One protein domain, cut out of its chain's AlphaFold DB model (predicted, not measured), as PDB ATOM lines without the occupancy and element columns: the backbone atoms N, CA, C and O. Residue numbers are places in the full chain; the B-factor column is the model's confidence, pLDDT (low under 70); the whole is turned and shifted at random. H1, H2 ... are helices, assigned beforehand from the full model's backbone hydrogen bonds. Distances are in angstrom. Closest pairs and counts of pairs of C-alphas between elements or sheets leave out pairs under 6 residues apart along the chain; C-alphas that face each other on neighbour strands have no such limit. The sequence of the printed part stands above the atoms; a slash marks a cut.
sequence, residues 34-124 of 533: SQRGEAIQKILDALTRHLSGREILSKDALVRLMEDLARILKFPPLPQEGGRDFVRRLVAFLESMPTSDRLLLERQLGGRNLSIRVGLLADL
ATOM      1  N   SER A  34       7.836 -14.498  17.999       72.44
ATOM      2  CA  SER A  34       7.191 -13.731  19.073       72.44
ATOM      3  C   SER A  34       7.364 -12.216  18.891       72.44
ATOM      4  O   SER A  34       6.383 -11.475  18.830       72.44
ATOM      5  N   GLN A  35       8.606 -11.755  18.689       80.44
ATOM      6  CA  GLN A  35       8.921 -10.339  18.441       80.44
ATOM      7  C   GLN A  35       8.229  -9.808  17.178       80.44
ATOM      8  O   GLN A  35       7.799  -8.659  17.147       80.44
ATOM      9  N   ARG A  36       8.083 -10.651  16.149       80.06
ATOM     10  CA  ARG A  36       7.347 -10.342  14.919       80.06
ATOM     11  C   ARG A  36       5.878 -10.031  15.216       80.06
ATOM     12  O   ARG A  36       5.379  -9.005  14.761       80.06
ATOM     13  N   GLY A  37       5.204 -10.880  15.996       78.12
ATOM     14  CA  GLY A  37       3.814 -10.669  16.418       78.12
ATOM     15  C   GLY A  37       3.638  -9.394  17.247       78.12
ATOM     16  O   GLY A  37       2.743  -8.593  16.974       78.12
ATOM     17  N   GLU A  38       4.534  -9.152  18.206       81.25
ATOM     18  CA  GLU A  38       4.509  -7.939  19.030       81.25
ATOM     19  C   GLU A  38       4.753  -6.662  18.202       81.25
ATOM     20  O   GLU A  38       4.040  -5.672  18.374       81.25
ATOM     21  N   ALA A  39       5.707  -6.689  17.264       84.12
ATOM     22  CA  ALA A  39       5.988  -5.575  16.361       84.12
ATOM     23  C   ALA A  39       4.781  -5.249  15.467       84.12
ATOM     24  O   ALA A  39       4.363  -4.092  15.419       84.12
ATOM     25  N   ILE A  40       4.158  -6.256  14.838       82.75
ATOM     26  CA  ILE A  40       2.922  -6.077  14.050       82.75
ATOM     27  C   ILE A  40       1.832  -5.424  14.911       82.75
ATOM     28  O   ILE A  40       1.194  -4.466  14.478       82.75
ATOM     29  N   GLN A  41       1.627  -5.903  16.144       83.88
ATOM     30  CA  GLN A  41       0.597  -5.360  17.030       83.88
ATOM     31  C   GLN A  41       0.891  -3.910  17.456       83.88
ATOM     32  O   GLN A  41      -0.046  -3.113  17.508       83.88
ATOM     33  N   LYS A  42       2.151  -3.541  17.722       87.88
ATOM     34  CA  LYS A  42       2.534  -2.152  18.043       87.88
ATOM     35  C   LYS A  42       2.353  -1.217  16.848       87.88
ATOM     36  O   LYS A  42       1.776  -0.146  17.009       87.88
ATOM     37  N   ILE A  43       2.781  -1.633  15.655       86.31
ATOM     38  CA  ILE A  43       2.644  -0.824  14.438       86.31
ATOM     39  C   ILE A  43       1.163  -0.629  14.081       86.31
ATOM     40  O   ILE A  43       0.749   0.488  13.781       86.31
ATOM     41  N   LEU A  44       0.334  -1.673  14.187       82.69
ATOM     42  CA  LEU A  44      -1.110  -1.545  13.970       82.69
ATOM     43  C   LEU A  44      -1.798  -0.672  15.023       82.69
ATOM     44  O   LEU A  44      -2.723   0.053  14.672       82.69
ATOM     45  N   ASP A  45      -1.371  -0.694  16.288       85.75
ATOM     46  CA  ASP A  45      -1.920   0.212  17.306       85.75
ATOM     47  C   ASP A  45      -1.544   1.676  17.009       85.75
ATOM     48  O   ASP A  45      -2.419   2.538  16.994       85.75
ATOM     49  N   ALA A  46      -0.287   1.953  16.640       84.88
ATOM     50  CA  ALA A  46       0.147   3.280  16.191       84.88
ATOM     51  C   ALA A  46      -0.647   3.767  14.958       84.88
ATOM     52  O   ALA A  46      -1.169   4.883  14.954       84.88
ATOM     53  N   LEU A  47      -0.838   2.906  13.950       82.00
ATOM     54  CA  LEU A  47      -1.694   3.196  12.792       82.00
ATOM     55  C   LEU A  47      -3.159   3.431  13.198       82.00
ATOM     56  O   LEU A  47      -3.797   4.336  12.666       82.00
ATOM     57  N   THR A  48      -3.695   2.683  14.170       82.50
ATOM     58  CA  THR A  48      -5.065   2.880  14.683       82.50
ATOM     59  C   THR A  48      -5.214   4.252  15.337       82.50
ATOM     60  O   THR A  48      -6.167   4.982  15.054       82.50
ATOM     61  N   ARG A  49      -4.270   4.629  16.207       85.56
ATOM     62  CA  ARG A  49      -4.245   5.940  16.877       85.56
ATOM     63  C   ARG A  49      -4.116   7.075  15.869       85.56
ATOM     64  O   ARG A  49      -4.799   8.087  16.010       85.56
ATOM     65  N   HIS A  50      -3.329   6.869  14.816       83.19
ATOM     66  CA  HIS A  50      -3.164   7.847  13.754       83.19
ATOM     67  C   HIS A  50      -4.413   8.024  12.887       83.19
ATOM     68  O   HIS A  50      -4.924   9.134  12.753       83.19
ATOM     69  N   LEU A  51      -4.981   6.930  12.373       81.00
ATOM     70  CA  LEU A  51      -6.179   6.968  11.527       81.00
ATOM     71  C   LEU A  51      -7.450   7.414  12.269       81.00
ATOM     72  O   LEU A  51      -8.400   7.857  11.620       81.00
ATOM     73  N   SER A  52      -7.458   7.317  13.606       78.38
ATOM     74  CA  SER A  52      -8.504   7.856  14.489       78.38
ATOM     75  C   SER A  52      -8.235   9.283  14.989       78.38
ATOM     76  O   SER A  52      -9.036   9.804  15.763       78.38
ATOM     77  N   GLY A  53      -7.133   9.925  14.579       76.94
ATOM     78  CA  GLY A  53      -6.787  11.295  14.978       76.94
ATOM     79  C   GLY A  53      -6.375  11.462  16.447       76.94
ATOM     80  O   GLY A  53      -6.306  12.588  16.930       76.94
ATOM     81  N   ARG A  54      -6.101  10.365  17.169       79.38
ATOM     82  CA  ARG A  54      -5.618  10.389  18.563       79.38
ATOM     83  C   ARG A  54      -4.132  10.733  18.671       79.38
ATOM     84  O   ARG A  54      -3.695  11.189  19.719       79.38
ATOM     85  N   GLU A  55      -3.368  10.478  17.613       81.00
ATOM     86  CA  GLU A  55      -1.917  10.668  17.563       81.00
ATOM     87  C   GLU A  55      -1.518  11.122  16.152       81.00
ATOM     88  O   GLU A  55      -1.841  10.461  15.167       81.00
ATOM     89  N   ILE A  56      -0.845  12.264  16.005       79.62
ATOM     90  CA  ILE A  56      -0.456  12.773  14.681       79.62
ATOM     91  C   ILE A  56       0.995  12.373  14.416       79.62
ATOM     92  O   ILE A  56       1.931  13.060  14.815       79.62
ATOM     93  N   LEU A  57       1.171  11.237  13.742       78.50
ATOM     94  CA  LEU A  57       2.455  10.811  13.201       78.50
ATOM     95  C   LEU A  57       2.852  11.732  12.038       78.50
ATOM     96  O   LEU A  57       1.999  12.162  11.259       78.50
ATOM     97  N   SER A  58       4.149  12.013  11.897       84.19
ATOM     98  CA  SER A  58       4.664  12.692  10.705       84.19
ATOM     99  C   SER A  58       4.516  11.797   9.469       84.19
ATOM    100  O   SER A  58       4.459  10.570   9.582       84.19
ATOM    101  N   LYS A  59       4.486  12.400   8.273       82.12
ATOM    102  CA  LYS A  59       4.373  11.653   7.008       82.12
ATOM    103  C   LYS A  59       5.487  10.607   6.870       82.12
ATOM    104  O   LYS A  59       5.200   9.461   6.540       82.12
ATOM    105  N   ASP A  60       6.719  10.960   7.232       83.31
ATOM    106  CA  ASP A  60       7.866  10.044   7.175       83.31
ATOM    107  C   ASP A  60       7.777   8.916   8.213       83.31
ATOM    108  O   ASP A  60       8.174   7.784   7.936       83.31
ATOM    109  N   ALA A  61       7.232   9.190   9.405       86.50
ATOM    110  CA  ALA A  61       6.990   8.159  10.412       86.50
ATOM    111  C   ALA A  61       5.890   7.185   9.964       86.50
ATOM    112  O   ALA A  61       6.042   5.975  10.132       86.50
ATOM    113  N   LEU A  62       4.816   7.693   9.349       83.19
ATOM    114  CA  LEU A  62       3.751   6.875   8.773       83.19
ATOM    115  C   LEU A  62       4.284   5.963   7.657       83.19
ATOM    116  O   LEU A  62       4.039   4.759   7.695       83.19
ATOM    117  N   VAL A  63       5.056   6.514   6.713       85.44
ATOM    118  CA  VAL A  63       5.671   5.744   5.619       85.44
ATOM    119  C   VAL A  63       6.616   4.672   6.167       85.44
ATOM    120  O   VAL A  63       6.480   3.512   5.790       85.44
ATOM    121  N   ARG A  64       7.492   4.996   7.130       85.62
ATOM    122  CA  ARG A  64       8.372   3.998   7.769       85.62
ATOM    123  C   ARG A  64       7.601   2.880   8.468       85.62
ATOM    124  O   ARG A  64       7.954   1.718   8.312       85.62
ATOM    125  N   LEU A  65       6.529   3.198   9.196       84.38
ATOM    126  CA  LEU A  65       5.683   2.189   9.846       84.38
ATOM    127  C   LEU A  65       4.974   1.287   8.824       84.38
ATOM    128  O   LEU A  65       4.848   0.083   9.047       84.38
ATOM    129  N   MET A  66       4.537   1.851   7.697       82.88
ATOM    130  CA  MET A  66       3.968   1.087   6.587       82.88
ATOM    131  C   MET A  66       5.015   0.181   5.930       82.88
ATOM    132  O   MET A  66       4.747  -1.003   5.745       82.88
ATOM    133  N   GLU A  67       6.216   0.688   5.645       85.50
ATOM    134  CA  GLU A  67       7.339  -0.088   5.103       85.50
ATOM    135  C   GLU A  67       7.800  -1.204   6.049       85.50
ATOM    136  O   GLU A  67       8.050  -2.323   5.598       85.50
ATOM    137  N   ASP A  68       7.885  -0.941   7.353       83.50
ATOM    138  CA  ASP A  68       8.265  -1.943   8.349       83.50
ATOM    139  C   ASP A  68       7.195  -3.030   8.472       83.50
ATOM    140  O   ASP A  68       7.527  -4.217   8.444       83.50
ATOM    141  N   LEU A  69       5.907  -2.673   8.524       81.50
ATOM    142  CA  LEU A  69       4.827  -3.664   8.540       81.50
ATOM    143  C   LEU A  69       4.773  -4.460   7.228       81.50
ATOM    144  O   LEU A  69       4.598  -5.680   7.261       81.50
ATOM    145  N   ALA A  70       4.995  -3.800   6.090       82.69
ATOM    146  CA  ALA A  70       5.090  -4.428   4.779       82.69
ATOM    147  C   ALA A  70       6.243  -5.447   4.729       82.69
ATOM    148  O   ALA A  70       6.027  -6.622   4.426       82.69
ATOM    149  N   ARG A  71       7.448  -5.041   5.149       82.69
ATOM    150  CA  ARG A  71       8.640  -5.898   5.256       82.69
ATOM    151  C   ARG A  71       8.411  -7.075   6.203       82.69
ATOM    152  O   ARG A  71       8.735  -8.212   5.857       82.69
ATOM    153  N   ILE A  72       7.807  -6.835   7.368       79.94
ATOM    154  CA  ILE A  72       7.499  -7.871   8.364       79.94
ATOM    155  C   ILE A  72       6.486  -8.893   7.824       79.94
ATOM    156  O   ILE A  72       6.628 -10.093   8.091       79.94
ATOM    157  N   LEU A  73       5.479  -8.460   7.063       78.31
ATOM    158  CA  LEU A  73       4.457  -9.334   6.475       78.31
ATOM    159  C   LEU A  73       4.812  -9.872   5.078       78.31
ATOM    160  O   LEU A  73       4.044 -10.666   4.543       78.31
ATOM    161  N   LYS A  74       5.976  -9.506   4.517       78.00
ATOM    162  CA  LYS A  74       6.379  -9.783   3.120       78.00
ATOM    163  C   LYS A  74       5.362  -9.275   2.085       78.00
ATOM    164  O   LYS A  74       5.202  -9.846   1.010       78.00
ATOM    165  N   PHE A  75       4.681  -8.194   2.429       75.88
ATOM    166  CA  PHE A  75       3.752  -7.473   1.576       75.88
ATOM    167  C   PHE A  75       4.533  -6.406   0.787       75.88
ATOM    168  O   PHE A  75       5.358  -5.726   1.397       75.88
ATOM    169  N   PRO A  76       4.329  -6.230  -0.532       73.38
ATOM    170  CA  PRO A  76       4.996  -5.165  -1.283       73.38
ATOM    171  C   PRO A  76       4.451  -3.778  -0.881       73.38
ATOM    172  O   PRO A  76       3.268  -3.518  -1.117       73.38
ATOM    173  N   PRO A  77       5.258  -2.874  -0.290       73.31
ATOM    174  CA  PRO A  77       4.837  -1.494  -0.084       73.31
ATOM    175  C   PRO A  77       4.833  -0.757  -1.428       73.31
ATOM    176  O   PRO A  77       5.732  -0.955  -2.248       73.31
ATOM    177  N   LEU A  78       3.843   0.106  -1.655       71.44
ATOM    178  CA  LEU A  78       3.835   1.008  -2.807       71.44
ATOM    179  C   LEU A  78       4.307   2.409  -2.381       71.44
ATOM    180  O   LEU A  78       3.988   2.857  -1.276       71.44
ATOM    181  N   PRO A  79       5.053   3.124  -3.241       59.56
ATOM    182  CA  PRO A  79       5.459   4.493  -2.958       59.56
ATOM    183  C   PRO A  79       4.238   5.427  -2.929       59.56
ATOM    184  O   PRO A  79       3.354   5.331  -3.774       59.56
ATOM    185  N   GLN A  80       4.242   6.371  -1.983       64.19
ATOM    186  CA  GLN A  80       3.228   7.427  -1.795       64.19
ATOM    187  C   GLN A  80       1.823   6.988  -1.337       64.19
ATOM    188  O   GLN A  80       0.884   7.779  -1.411       64.19
ATOM    189  N   GLU A  81       1.642   5.773  -0.817       72.62
ATOM    190  CA  GLU A  81       0.326   5.384  -0.299       72.62
ATOM    191  C   GLU A  81      -0.055   6.109   0.993       72.62
ATOM    192  O   GLU A  81       0.727   6.209   1.938       72.62
ATOM    193  N   GLY A  82      -1.311   6.552   1.071       75.50
ATOM    194  CA  GLY A  82      -1.905   6.967   2.333       75.50
ATOM    195  C   GLY A  82      -2.148   5.759   3.240       75.50
ATOM    196  O   GLY A  82      -2.519   4.679   2.774       75.50
ATOM    197  N   GLY A  83      -2.034   5.948   4.559       80.12
ATOM    198  CA  GLY A  83      -2.209   4.863   5.537       80.12
ATOM    199  C   GLY A  83      -3.542   4.105   5.430       80.12
ATOM    200  O   GLY A  83      -3.610   2.938   5.800       80.12
ATOM    201  N   ARG A  84      -4.595   4.726   4.874       79.12
ATOM    202  CA  ARG A  84      -5.888   4.071   4.600       79.12
ATOM    203  C   ARG A  84      -5.845   3.117   3.409       79.12
ATOM    204  O   ARG A  84      -6.424   2.041   3.496       79.12
ATOM    205  N   ASP A  85      -5.186   3.491   2.319       81.06
ATOM    206  CA  ASP A  85      -5.068   2.653   1.118       81.06
ATOM    207  C   ASP A  85      -4.179   1.442   1.377       81.06
ATOM    208  O   ASP A  85      -4.543   0.315   1.035       81.06
ATOM    209  N   PHE A  86      -3.095   1.661   2.120       82.94
ATOM    210  CA  PHE A  86      -2.257   0.598   2.651       82.94
ATOM    211  C   PHE A  86      -3.041  -0.367   3.551       82.94
ATOM    212  O   PHE A  86      -3.004  -1.574   3.328       82.94
ATOM    213  N   VAL A  87      -3.803   0.144   4.529       81.62
ATOM    214  CA  VAL A  87      -4.659  -0.690   5.394       81.62
ATOM    215  C   VAL A  87      -5.701  -1.458   4.574       81.62
ATOM    216  O   VAL A  87      -5.861  -2.655   4.793       81.62
ATOM    217  N   ARG A  88      -6.351  -0.837   3.579       83.19
ATOM    218  CA  ARG A  88      -7.290  -1.526   2.672       83.19
ATOM    219  C   ARG A  88      -6.629  -2.666   1.896       83.19
ATOM    220  O   ARG A  88      -7.161  -3.775   1.891       83.19
ATOM    221  N   ARG A  89      -5.464  -2.441   1.273       80.75
ATOM    222  CA  ARG A  89      -4.757  -3.526   0.568       80.75
ATOM    223  C   ARG A  89      -4.214  -4.575   1.544       80.75
ATOM    224  O   ARG A  89      -4.181  -5.750   1.193       80.75
ATOM    225  N   LEU A  90      -3.871  -4.198   2.776       80.69
ATOM    226  CA  LEU A  90      -3.496  -5.139   3.828       80.69
ATOM    227  C   LEU A  90      -4.666  -6.056   4.231       80.69
ATOM    228  O   LEU A  90      -4.431  -7.248   4.414       80.69
ATOM    229  N   VAL A  91      -5.912  -5.560   4.309       82.19
ATOM    230  CA  VAL A  91      -7.102  -6.427   4.476       82.19
ATOM    231  C   VAL A  91      -7.180  -7.428   3.327       82.19
ATOM    232  O   VAL A  91      -7.157  -8.632   3.574       82.19
ATOM    233  N   ALA A  92      -7.180  -6.941   2.083       82.00
ATOM    234  CA  ALA A  92      -7.308  -7.793   0.901       82.00
ATOM    235  C   ALA A  92      -6.185  -8.848   0.820       82.00
ATOM    236  O   ALA A  92      -6.426 -10.006   0.483       82.00
ATOM    237  N   PHE A  93      -4.957  -8.480   1.202       81.38
ATOM    238  CA  PHE A  93      -3.825  -9.399   1.292       81.38
ATOM    239  C   PHE A  93      -4.040 -10.486   2.351       81.38
ATOM    240  O   PHE A  93      -3.854 -11.665   2.054       81.38
ATOM    241  N   LEU A  94      -4.482 -10.119   3.558       79.94
ATOM    242  CA  LEU A  94      -4.770 -11.064   4.646       79.94
ATOM    243  C   LEU A  94      -5.977 -11.973   4.366       79.94
ATOM    244  O   LEU A  94      -6.060 -13.065   4.929       79.94
ATOM    245  N   GLU A  95      -6.901 -11.541   3.511       82.00
ATOM    246  CA  GLU A  95      -7.999 -12.367   2.999       82.00
ATOM    247  C   GLU A  95      -7.541 -13.309   1.876       82.00
ATOM    248  O   GLU A  95      -7.982 -14.455   1.833       82.00
ATOM    249  N   SER A  96      -6.612 -12.869   1.019       81.56
ATOM    250  CA  SER A  96      -6.015 -13.690  -0.048       81.56
ATOM    251  C   SER A  96      -4.946 -14.689   0.429       81.56
ATOM    252  O   SER A  96      -4.556 -15.590  -0.315       81.56
ATOM    253  N   MET A  97      -4.442 -14.524   1.655       74.94
ATOM    254  CA  MET A  97      -3.366 -15.338   2.223       74.94
ATOM    255  C   MET A  97      -3.833 -16.781   2.511       74.94
ATOM    256  O   MET A  97      -4.939 -16.969   3.025       74.94
ATOM    257  N   PRO A  98      -2.989 -17.811   2.283       79.25
ATOM    258  CA  PRO A  98      -3.290 -19.178   2.697       79.25
ATOM    259  C   PRO A  98      -3.672 -19.259   4.181       79.25
ATOM    260  O   PRO A  98      -2.998 -18.695   5.047       79.25
ATOM    261  N   THR A  99      -4.733 -20.008   4.492       75.81
ATOM    262  CA  THR A  99      -5.274 -20.120   5.859       75.81
ATOM    263  C   THR A  99      -4.242 -20.613   6.875       75.81
ATOM    264  O   THR A  99      -4.280 -20.188   8.026       75.81
ATOM    265  N   SER A 100      -3.279 -21.436   6.452       69.12
ATOM    266  CA  SER A 100      -2.136 -21.879   7.262       69.12
ATOM    267  C   SER A 100      -1.264 -20.718   7.755       69.12
ATOM    268  O   SER A 100      -0.975 -20.637   8.948       69.12
ATOM    269  N   ASP A 101      -0.883 -19.797   6.865       76.56
ATOM    270  CA  ASP A 101      -0.031 -18.646   7.196       76.56
ATOM    271  C   ASP A 101      -0.797 -17.613   8.022       76.56
ATOM    272  O   ASP A 101      -0.262 -17.056   8.987       76.56
ATOM    273  N   ARG A 102      -2.086 -17.422   7.712       74.56
ATOM    274  CA  ARG A 102      -2.988 -16.591   8.512       74.56
ATOM    275  C   ARG A 102      -3.142 -17.128   9.939       74.56
ATOM    276  O   ARG A 102      -2.988 -16.358  10.881       74.56
ATOM    277  N   LEU A 103      -3.360 -18.433  10.120       75.31
ATOM    278  CA  LEU A 103      -3.422 -19.065  11.446       75.31
ATOM    279  C   LEU A 103      -2.083 -18.986  12.193       75.31
ATOM    280  O   LEU A 103      -2.067 -18.873  13.419       75.31
ATOM    281  N   LEU A 104      -0.955 -19.036  11.481       77.88
ATOM    282  CA  LEU A 104       0.377 -18.889  12.069       77.88
ATOM    283  C   LEU A 104       0.591 -17.453  12.579       77.88
ATOM    284  O   LEU A 104       1.026 -17.271  13.718       77.88
ATOM    285  N   LEU A 105       0.199 -16.442  11.797       73.69
ATOM    286  CA  LEU A 105       0.160 -15.040  12.226       73.69
ATOM    287  C   LEU A 105      -0.799 -14.827  13.406       73.69
ATOM    288  O   LEU A 105      -0.408 -14.222  14.399       73.69
ATOM    289  N   GLU A 106      -2.020 -15.362  13.353       81.00
ATOM    290  CA  GLU A 106      -2.996 -15.260  14.447       81.00
ATOM    291  C   GLU A 106      -2.473 -15.912  15.739       81.00
ATOM    292  O   GLU A 106      -2.644 -15.343  16.818       81.00
ATOM    293  N   ARG A 107      -1.751 -17.042  15.658       77.81
ATOM    294  CA  ARG A 107      -1.041 -17.637  16.808       77.81
ATOM    295  C   ARG A 107       0.090 -16.740  17.326       77.81
ATOM    296  O   ARG A 107       0.187 -16.562  18.538       77.81
ATOM    297  N   GLN A 108       0.897 -16.138  16.446       77.00
ATOM    298  CA  GLN A 108       1.934 -15.157  16.822       77.00
ATOM    299  C   GLN A 108       1.342 -13.887  17.467       77.00
ATOM    300  O   GLN A 108       1.985 -13.262  18.303       77.00
ATOM    301  N   LEU A 109       0.104 -13.527  17.116       72.62
ATOM    302  CA  LEU A 109      -0.637 -12.361  17.613       72.62
ATOM    303  C   LEU A 109      -1.555 -12.669  18.815       72.62
ATOM    304  O   LEU A 109      -2.390 -11.841  19.192       72.62
ATOM    305  N   GLY A 110      -1.424 -13.851  19.430       69.00
ATOM    306  CA  GLY A 110      -2.177 -14.226  20.631       69.00
ATOM    307  C   GLY A 110      -3.654 -14.554  20.381       69.00
ATOM    308  O   GLY A 110      -4.512 -14.172  21.173       69.00
ATOM    309  N   GLY A 111      -3.966 -15.222  19.266       66.56
ATOM    310  CA  GLY A 111      -5.317 -15.690  18.916       66.56
ATOM    311  C   GLY A 111      -6.267 -14.593  18.425       66.56
ATOM    312  O   GLY A 111      -7.481 -14.789  18.379       66.56
ATOM    313  N   ARG A 112      -5.742 -13.413  18.089       68.56
ATOM    314  CA  ARG A 112      -6.529 -12.249  17.670       68.56
ATOM    315  C   ARG A 112      -6.612 -12.193  16.145       68.56
ATOM    316  O   ARG A 112      -5.598 -11.961  15.496       68.56
ATOM    317  N   ASN A 113      -7.822 -12.343  15.601       71.88
ATOM    318  CA  ASN A 113      -8.114 -12.228  14.165       71.88
ATOM    319  C   ASN A 113      -7.547 -10.921  13.582       71.88
ATOM    320  O   ASN A 113      -8.087  -9.836  13.821       71.88
ATOM    321  N   LEU A 114      -6.458 -11.033  12.819       73.69
ATOM    322  CA  LEU A 114      -5.734  -9.886  12.272       73.69
ATOM    323  C   LEU A 114      -6.570  -9.156  11.215       73.69
ATOM    324  O   LEU A 114      -6.718  -7.941  11.291       73.69
ATOM    325  N   SER A 115      -7.180  -9.901  10.291       68.81
ATOM    326  CA  SER A 115      -8.043  -9.360   9.232       68.81
ATOM    327  C   SER A 115      -9.219  -8.553   9.787       68.81
ATOM    328  O   SER A 115      -9.461  -7.452   9.314       68.81
ATOM    329  N   ILE A 116      -9.888  -9.033  10.844       70.88
ATOM    330  CA  ILE A 116     -10.996  -8.307  11.492       70.88
ATOM    331  C   ILE A 116     -10.500  -6.982  12.087       70.88
ATOM    332  O   ILE A 116     -11.155  -5.956  11.942       70.88
ATOM    333  N   ARG A 117      -9.324  -6.974  12.732       70.56
ATOM    334  CA  ARG A 117      -8.741  -5.737  13.277       70.56
ATOM    335  C   ARG A 117      -8.394  -4.749  12.169       70.56
ATOM    336  O   ARG A 117      -8.806  -3.601  12.251       70.56
ATOM    337  N   VAL A 118      -7.683  -5.191  11.133       74.94
ATOM    338  CA  VAL A 118      -7.284  -4.330  10.008       74.94
ATOM    339  C   VAL A 118      -8.512  -3.849   9.211       74.94
ATOM    340  O   VAL A 118      -8.547  -2.690   8.812       74.94
ATOM    341  N   GLY A 119      -9.559  -4.671   9.077       68.31
ATOM    342  CA  GLY A 119     -10.852  -4.280   8.503       68.31
ATOM    343  C   GLY A 119     -11.520  -3.152   9.288       68.31
ATOM    344  O   GLY A 119     -11.873  -2.126   8.716       68.31
ATOM    345  N   LEU A 120     -11.566  -3.265  10.620       70.44
ATOM    346  CA  LEU A 120     -12.058  -2.184  11.478       70.44
ATOM    347  C   LEU A 120     -11.215  -0.898  11.364       70.44
ATOM    348  O   LEU A 120     -11.776   0.184  11.494       70.44
ATOM    349  N   LEU A 121      -9.903  -0.977  11.088       66.44
ATOM    350  CA  LEU A 121      -9.092   0.216  10.783       66.44
ATOM    351  C   LEU A 121      -9.467   0.847   9.430       66.44
ATOM    352  O   LEU A 121      -9.399   2.071   9.305       66.44
ATOM    353  N   ALA A 122      -9.839   0.046   8.426       68.81
ATOM    354  CA  ALA A 122     -10.260   0.542   7.113       68.81
ATOM    355  C   ALA A 122     -11.587   1.323   7.193       68.81
ATOM    356  O   ALA A 122     -11.718   2.367   6.546       68.81
ATOM    357  N   ASP A 123     -12.513   0.852   8.035       67.88
ATOM    358  CA  ASP A 123     -13.853   1.424   8.237       67.88
ATOM    359  C   ASP A 123     -13.907   2.605   9.226       67.88
ATOM    360  O   ASP A 123     -14.944   3.263   9.345       67.88
ATOM    361  N   LEU A 124     -12.814   2.927   9.934       63.50
ATOM    362  CA  LEU A 124     -12.787   4.085  10.837       63.50
ATOM    363  C   LEU A 124     -13.159   5.371  10.072       63.50
ATOM    364  O   LEU A 124     -12.524   5.676   9.057       63.50
TER     365      LEU A 124
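This is residues 34 to 124 of the 533 residues of an uncharacterized protein of Ensifer adhaerens (UniProt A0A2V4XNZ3). Four helices, H1, H2, H3 and H5, make a bundle in which H1 and H5 run one way and H2 and H3 the other, and the short H4 crosses one end, by the beginning of H1. H2 and H5 are on opposite sides of the bundle, and residues 96 to 101 stick out at the H4 end. The printed part has 91 residues with five named helices, H1 to H5 in chain order, and no named strand; the class is all helix. It is compact, with a radius of gyration of the C-alphas of 12.3 A and spans of 35 by 25 by 24 A.

The hub is H1, residues 34 to 51, touching four helices. With H2, residues 59 to 73, it forms a helical hairpin at a shallow tilt of 34.6 degrees, only just short of steep; the closest C-alphas, of Ile 43 and Leu 65, are 6.3 A apart. H3, residues 83 to 96, touches H2 at a shallow tilt of 10 degrees, the same way, with Leu 62 and Gly 83 the closest C-alphas at 7.1 A. H5, residues 114 to 123, touches H3 at a steep tilt of 38 degrees, opposite ways; the closest C-alphas, of Val 91 and Ser 115, are 5.7 A apart. H4, residues 99 to 108, touches H1 at residues 34 to 38 alone, about perpendicular at 89 degrees, with Gly 37 and Gln 108 the closest C-alphas at 4.9 A. H2 is apart from H4 and H5. In H1 to H5 every O i to N i+4 pair is within hydrogen-bond range.

H1 begins at C-alpha 34, (7.191, -13.731, 19.073), and is 25.8 A long; H2 is 21.0 A and H3 19.7 A. H5 ends at C-alpha 123, (-13.853, 1.424, 8.237).

The C-alphas farthest apart, of Ile 56 and Ser 100, are 35.5 A apart. The printed part has no cut, and no link is long. Mean pLDDT of the printed part is 78.0; residues 79 to 80, 100, 110 to 112, 115, 119 and 121 to 124 are under 70.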